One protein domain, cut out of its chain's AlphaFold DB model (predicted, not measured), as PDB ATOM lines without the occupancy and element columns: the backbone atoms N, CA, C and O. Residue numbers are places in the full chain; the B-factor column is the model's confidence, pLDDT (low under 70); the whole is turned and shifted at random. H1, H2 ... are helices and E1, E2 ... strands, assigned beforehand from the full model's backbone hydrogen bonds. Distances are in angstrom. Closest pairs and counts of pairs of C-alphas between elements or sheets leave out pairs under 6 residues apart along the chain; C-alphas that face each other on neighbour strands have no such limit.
ATOM      1  N   ARG A   2      -7.628  49.879 -36.819       30.91
ATOM      2  CA  ARG A   2      -6.539  49.137 -36.167       30.91
ATOM      3  C   ARG A   2      -5.698  50.172 -35.426       30.91
ATOM      4  O   ARG A   2      -5.159  51.057 -36.075       30.91
ATOM      5  N   GLN A   3      -5.677  50.101 -34.096       33.88
ATOM      6  CA  GLN A   3      -4.663  50.781 -33.296       33.88
ATOM      7  C   GLN A   3      -3.298  50.378 -33.852       33.88
ATOM      8  O   GLN A   3      -3.077  49.190 -34.107       33.88
ATOM      9  N   ASP A   4      -2.431  51.360 -34.087       33.84
ATOM     10  CA  ASP A   4      -1.053  51.117 -34.490       33.84
ATOM     11  C   ASP A   4      -0.442  50.086 -33.537       33.84
ATOM     12  O   ASP A   4      -0.365  50.301 -32.325       33.84
ATOM     13  N   LEU A   5      -0.092  48.919 -34.084       42.94
ATOM     14  CA  LEU A   5       0.570  47.867 -33.325       42.94
ATOM     15  C   LEU A   5       1.841  48.461 -32.697       42.94
ATOM     16  O   LEU A   5       2.546  49.218 -33.376       42.94
ATOM     17  N   PRO A   6       2.166  48.116 -31.436       48.94
ATOM     18  CA  PRO A   6       3.422  48.527 -30.823       48.94
ATOM     19  C   PRO A   6       4.537  48.101 -31.775       48.94
ATOM     20  O   PRO A   6       4.490  46.985 -32.297       48.94
ATOM     21  N   GLY A   7       5.443  49.036 -32.096       59.59
ATOM     22  CA  GLY A   7       6.333  48.935 -33.262       59.59
ATOM     23  C   GLY A   7       7.035  47.581 -33.374       59.59
ATOM     24  O   GLY A   7       7.142  46.900 -32.370       59.59
ATOM     25  N   ALA A   8       7.583  47.233 -34.542       78.25
ATOM     26  CA  ALA A   8       8.058  45.904 -34.986       78.25
ATOM     27  C   ALA A   8       8.586  44.855 -33.967       78.25
ATOM     28  O   ALA A   8       8.557  43.670 -34.290       78.25
ATOM     29  N   ILE A   9       9.065  45.226 -32.777       90.62
ATOM     30  CA  ILE A   9       9.463  44.350 -31.667       90.62
ATOM     31  C   ILE A   9       8.460  44.412 -30.505       90.62
ATOM     32  O   ILE A   9       8.134  45.500 -30.024       90.62
ATOM     33  N   VAL A  10       8.062  43.242 -29.999       91.25
ATOM     34  CA  VAL A  10       7.212  43.070 -28.809       91.25
ATOM     35  C   VAL A  10       7.926  42.182 -27.789       91.25
ATOM     36  O   VAL A  10       8.418  41.102 -28.139       91.25
ATOM     37  N   PHE A  11       7.982  42.610 -26.527       91.81
ATOM     38  CA  PHE A  11       8.604  41.837 -25.447       91.81
ATOM     39  C   PHE A  11       7.594  40.978 -24.676       91.81
ATOM     40  O   PHE A  11       6.397  41.247 -24.659       91.81
ATOM     41  N   SER A  12       8.070  39.910 -24.025       89.81
ATOM     42  CA  SER A  12       7.213  38.937 -23.325       89.81
ATOM     43  C   SER A  12       6.263  39.537 -22.289       89.81
ATOM     44  O   SER A  12       5.147  39.048 -22.142       89.81
ATOM     45  N   ASP A  13       6.704  40.553 -21.557       88.19
ATOM     46  CA  ASP A  13       5.906  41.255 -20.552       88.19
ATOM     47  C   ASP A  13       4.862  42.195 -21.166       88.19
ATOM     48  O   ASP A  13       3.851  42.489 -20.535       88.19
ATOM     49  N   GLU A  14       5.054  42.598 -22.420       87.62
ATOM     50  CA  GLU A  14       4.116  43.433 -23.171       87.62
ATOM     51  C   GLU A  14       3.027  42.592 -23.850       87.62
ATOM     52  O   GLU A  14       1.936  43.093 -24.107       87.62
ATOM     53  N   LEU A  15       3.278  41.298 -24.098       84.19
ATOM     54  CA  LEU A  15       2.368  40.431 -24.857       84.19
ATOM     55  C   LEU A  15       0.948  40.381 -24.291       84.19
ATOM     56  O   LEU A  15       0.006  40.366 -25.072       84.19
ATOM     57  N   LYS A  16       0.777  40.376 -22.964       76.56
ATOM     58  CA  LYS A  16      -0.563  40.356 -22.349       76.56
ATOM     59  C   LYS A  16      -1.344  41.644 -22.603       76.56
ATOM     60  O   LYS A  16      -2.559  41.594 -22.720       76.56
ATOM     61  N   ASN A  17      -0.656  42.778 -22.690       80.12
ATOM     62  CA  ASN A  17      -1.294  44.062 -22.970       80.12
ATOM     63  C   ASN A  17      -1.563  44.216 -24.469       80.12
ATOM     64  O   ASN A  17      -2.604  44.734 -24.857       80.12
ATOM     65  N   THR A  18      -0.642  43.736 -25.307       79.19
ATOM     66  CA  THR A  18      -0.765  43.799 -26.768       79.19
ATOM     67  C   THR A  18      -1.788  42.795 -27.310       79.19
ATOM     68  O   THR A  18      -2.489  43.095 -28.271       79.19
ATOM     69  N   TYR A  19      -1.893  41.618 -26.691       80.69
ATOM     70  CA  TYR A  19      -2.749  40.505 -27.113       80.69
ATOM     71  C   TYR A  19      -3.539  39.927 -25.921       80.69
ATOM     72  O   TYR A  19      -3.328  38.777 -25.535       80.69
ATOM     73  N   PRO A  20      -4.456  40.704 -25.310       72.81
ATOM     74  CA  PRO A  20      -5.121  40.323 -24.059       72.81
ATOM     75  C   PRO A  20      -6.048  39.110 -24.189       72.81
ATOM     76  O   PRO A  20      -6.280  38.411 -23.205       72.81
ATOM     77  N   ALA A  21      -6.567  38.850 -25.390       75.38
ATOM     78  CA  ALA A  21      -7.525  37.780 -25.663       75.38
ATOM     79  C   ALA A  21      -6.956  36.645 -26.534       75.38
ATOM     80  O   ALA A  21      -7.681  35.702 -26.841       75.38
ATOM     81  N   GLU A  22      -5.689  36.721 -26.957       75.38
ATOM     82  CA  GLU A  22      -5.126  35.750 -27.900       75.38
ATOM     83  C   GLU A  22      -4.187  34.744 -27.229       75.38
ATOM     84  O   GLU A  22      -3.383  35.080 -26.357       75.38
ATOM     85  N   ASP A  23      -4.231  33.493 -27.698       84.94
ATOM     86  CA  ASP A  23      -3.211  32.504 -27.358       84.94
ATOM     87  C   ASP A  23      -1.910  32.843 -28.095       84.94
ATOM     88  O   ASP A  23      -1.763  32.601 -29.296       84.94
ATOM     89  N   VAL A  24      -0.927  33.357 -27.353       84.62
ATOM     90  CA  VAL A  24       0.423  33.652 -27.853       84.62
ATOM     91  C   VAL A  24       1.038  32.444 -28.573       84.62
ATOM     92  O   VAL A  24       1.737  32.618 -29.572       84.62
ATOM     93  N   LYS A  25       0.782  31.207 -28.121       85.31
ATOM     94  CA  LYS A  25       1.291  30.011 -28.815       85.31
ATOM     95  C   LYS A  25       0.618  29.836 -30.175       85.31
ATOM     96  O   LYS A  25       1.299  29.488 -31.139       85.31
ATOM     97  N   GLY A  26      -0.683  30.104 -30.264       87.12
ATOM     98  CA  GLY A  26      -1.439  30.156 -31.515       87.12
ATOM     99  C   GLY A  26      -0.927  31.236 -32.471       87.12
ATOM    100  O   GLY A  26      -0.714  30.956 -33.651       87.12
ATOM    101  N   LEU A  27      -0.629  32.433 -31.961       87.94
ATOM    102  CA  LEU A  27      -0.030  33.531 -32.729       87.94
ATOM    103  C   LEU A  27       1.346  33.178 -33.301       87.94
ATOM    104  O   LEU A  27       1.646  33.507 -34.450       87.94
ATOM    105  N   ILE A  28       2.169  32.477 -32.521       88.94
ATOM    106  CA  ILE A  28       3.470  31.991 -32.987       88.94
ATOM    107  C   ILE A  28       3.291  30.901 -34.044       88.94
ATOM    108  O   ILE A  28       3.942  30.940 -35.086       88.94
ATOM    109  N   ARG A  29       2.382  29.945 -33.811       87.81
ATOM    110  CA  ARG A  29       2.110  28.842 -34.745       87.81
ATOM    111  C   ARG A  29       1.563  29.339 -36.084       87.81
ATOM    112  O   ARG A  29       1.908  28.775 -37.114       87.81
ATOM    113  N   SER A  30       0.741  30.389 -36.076       88.81
ATOM    114  CA  SER A  30       0.195  30.994 -37.297       88.81
ATOM    115  C   SER A  30       1.196  31.882 -38.046       88.81
ATOM    116  O   SER A  30       0.882  32.365 -39.129       88.81
ATOM    117  N   GLY A  31       2.382  32.140 -37.478       86.44
ATOM    118  CA  GLY A  31       3.371  33.065 -38.040       86.44
ATOM    119  C   GLY A  31       3.009  34.546 -37.874       86.44
ATOM    120  O   GLY A  31       3.737  35.409 -38.361       86.44
ATOM    121  N   SER A  32       1.919  34.853 -37.167       87.00
ATOM    122  CA  SER A  32       1.505  36.229 -36.864       87.00
ATOM    123  C   SER A  32       2.434  36.920 -35.866       87.00
ATOM    124  O   SER A  32       2.519  38.146 -35.865       87.00
ATOM    125  N   LEU A  33       3.139  36.131 -35.050       90.94
ATOM    126  CA  LEU A  33       4.205  36.565 -34.158       90.94
ATOM    127  C   LEU A  33       5.428  35.665 -34.373       90.94
ATOM    128  O   LEU A  33       5.336  34.445 -34.266       90.94
ATOM    129  N   ARG A  34       6.598  36.234 -34.656       93.50
ATOM    130  CA  ARG A  34       7.830  35.463 -34.891       93.50
ATOM    131  C   ARG A  34       8.819  35.701 -33.762       93.50
ATOM    132  O   ARG A  34       8.991  36.822 -33.296       93.50
ATOM    133  N   LYS A  35       9.473  34.643 -33.286       93.31
ATOM    134  CA  LYS A  35      10.441  34.746 -32.186       93.31
ATOM    135  C   LYS A  35      11.773  35.308 -32.691       93.31
ATOM    136  O   LYS A  35      12.363  34.752 -33.614       93.31
ATOM    137  N   LEU A  36      12.268  36.359 -32.038       93.75
ATOM    138  CA  LEU A  36      13.600  36.912 -32.293       93.75
ATOM    139  C   LEU A  36      14.625  36.319 -31.333       93.75
ATOM    140  O   LEU A  36      15.595  35.709 -31.759       93.75
ATOM    141  N   ALA A  37      14.363  36.438 -30.036       92.81
ATOM    142  CA  ALA A  37      15.243  35.969 -28.974       92.81
ATOM    143  C   ALA A  37      14.421  35.483 -27.776       92.81
ATOM    144  O   ALA A  37      13.188  35.429 -27.813       92.81
ATOM    145  N   ARG A  38      15.087  35.101 -26.681       89.00
ATOM    146  CA  ARG A  38      14.380  34.807 -25.431       89.00
ATOM    147  C   ARG A  38      13.672  36.077 -24.952       89.00
ATOM    148  O   ARG A  38      14.318  37.061 -24.621       89.00
ATOM    149  N   GLY A  39      12.344  36.029 -24.919       89.94
ATOM    150  CA  GLY A  39      11.519  37.131 -24.438       89.94
ATOM    151  C   GLY A  39      11.312  38.287 -25.420       89.94
ATOM    152  O   GLY A  39      10.740  39.293 -25.016       89.94
ATOM    153  N   ALA A  40      11.751  38.155 -26.678       93.38
ATOM    154  CA  ALA A  40      11.587  39.169 -27.718       93.38
ATOM    155  C   ALA A  40      11.021  38.549 -28.999       93.38
ATOM    156  O   ALA A  40      11.503  37.515 -29.480       93.38
ATOM    157  N   PHE A  41      10.011  39.202 -29.559       94.06
ATOM    158  CA  PHE A  41       9.254  38.755 -30.721       94.06
ATOM    159  C   PHE A  41       9.090  39.895 -31.719       94.06
ATOM    160  O   PHE A  41       9.296  41.056 -31.378       94.06
ATOM    161  N   THR A  42       8.691  39.567 -32.943       93.38
ATOM    162  CA  THR A  42       8.329  40.539 -33.968       93.38
ATOM    163  C   THR A  42       6.961  40.248 -34.560       93.38
ATOM    164  O   THR A  42       6.593  39.089 -34.763       93.38
ATOM    165  N   THR A  43       6.222  41.316 -34.838       91.25
ATOM    166  CA  THR A  43       4.975  41.291 -35.611       91.25
ATOM    167  C   THR A  43       5.233  41.347 -37.119       91.25
ATOM    168  O   THR A  43       4.300  41.171 -37.900       91.25
ATOM    169  N   GLU A  44       6.489  41.553 -37.539       91.81
ATOM    170  CA  GLU A  44       6.899  41.555 -38.940       91.81
ATOM    171  C   GLU A  44       6.935  40.128 -39.498       91.81
ATOM    172  O   GLU A  44       7.720  39.267 -39.081       91.81
ATOM    173  N   ARG A  45       6.064  39.877 -40.473       90.69
ATOM    174  CA  ARG A  45       5.771  38.539 -40.999       90.69
ATOM    175  C   ARG A  45       6.630  38.177 -42.198       90.69
ATOM    176  O   ARG A  45       6.904  36.999 -42.407       90.69
ATOM    177  N   HIS A  46       7.040  39.173 -42.973       90.12
ATOM    178  CA  HIS A  46       7.591  38.974 -44.307       90.12
ATOM    179  C   HIS A  46       9.074  39.316 -44.378       90.12
ATOM    180  O   HIS A  46       9.808  38.639 -45.098       90.12
ATOM    181  N   LYS A  47       9.551  40.306 -43.611       92.94
ATOM    182  CA  LYS A  47      10.985  40.626 -43.631       92.94
ATOM    183  C   LYS A  47      11.834  39.464 -43.083       92.94
ATOM    184  O   LYS A  47      11.433  38.794 -42.114       92.94
TER     185      LYS A  47
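What this domain is: This is residues 2 to 47 of the 225 residues of an uncharacterized protein of Burkholderiales bacterium RIFCSPLOWO2_02_FULL_67_64 (UniProt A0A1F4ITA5). What is the main picture? A small sheet of three short strands, E3 between E1 and E2, has at its side a winding stretch with two short helices, H1 and H2, that leads from E1 round to E2. What makes it up? The 46 printed residues, under half of them in named elements, run E1, H1, H2, E2, E3; the sheet, in order E1, E3, E2, is all antiparallel, and the class is mixed. How large is it? It is compact, with a radius of gyration of the C-alphas of 9.8 A, and rounded, spanning 23 by 21 by 19 A.

How they stand to each other: How does the sheet pair? E1, residues 9 to 11, is antiparallel to E3, residues 40 to 42, at 144 degrees, with N 10 and O 41 2.9 A apart. E2, residues 34 to 37, forms a hairpin with E3 at 148 degrees, with N 42 and O 34 2.8 A apart. Where are the helices? H1, residues 15 to 18, is only just not on the sheet, with 4 pairs of C-alphas within 10 A. H2, residues 24 to 29, only grazes the sheet with residues 27 to 28; its closest C-alphas to E2 are Ile 28 and Arg 34, 5.9 A. H1 and H2 are close but not clearly touching, the closest C-alphas being Leu 15 and Val 24, 7.7 A. Are the helix backbones paired? In H2 every O i to N i+4 pair is within hydrogen-bond range; H1 is too short for such a pair. What is the arrangement called? E1, H1 H2, E2 is a split strand-helix-strand unit, two strands running the same way with E3 between them, and its crossover is right-handed.

Where its parts are: Where does E1 begin? C-alpha 9 is at (9.463, 44.350, -31.667), and E1 is 6.8 A long. How long are the others? H1 is 5.0 A, H2 8.6 A, E2 9.5 A and E3 7.2 A, ending at C-alpha 42, (8.329, 40.539, -33.968).

The domain as a whole: Which C-alphas are farthest apart? Those of Arg 2 and Arg 38, 27.5 A. Are there cuts or long links? The printed part has no cut, and the four links between named elements are tight. Where is confidence low? Residues 2 to 7 are under 70; the mean pLDDT of the printed part is 81.3.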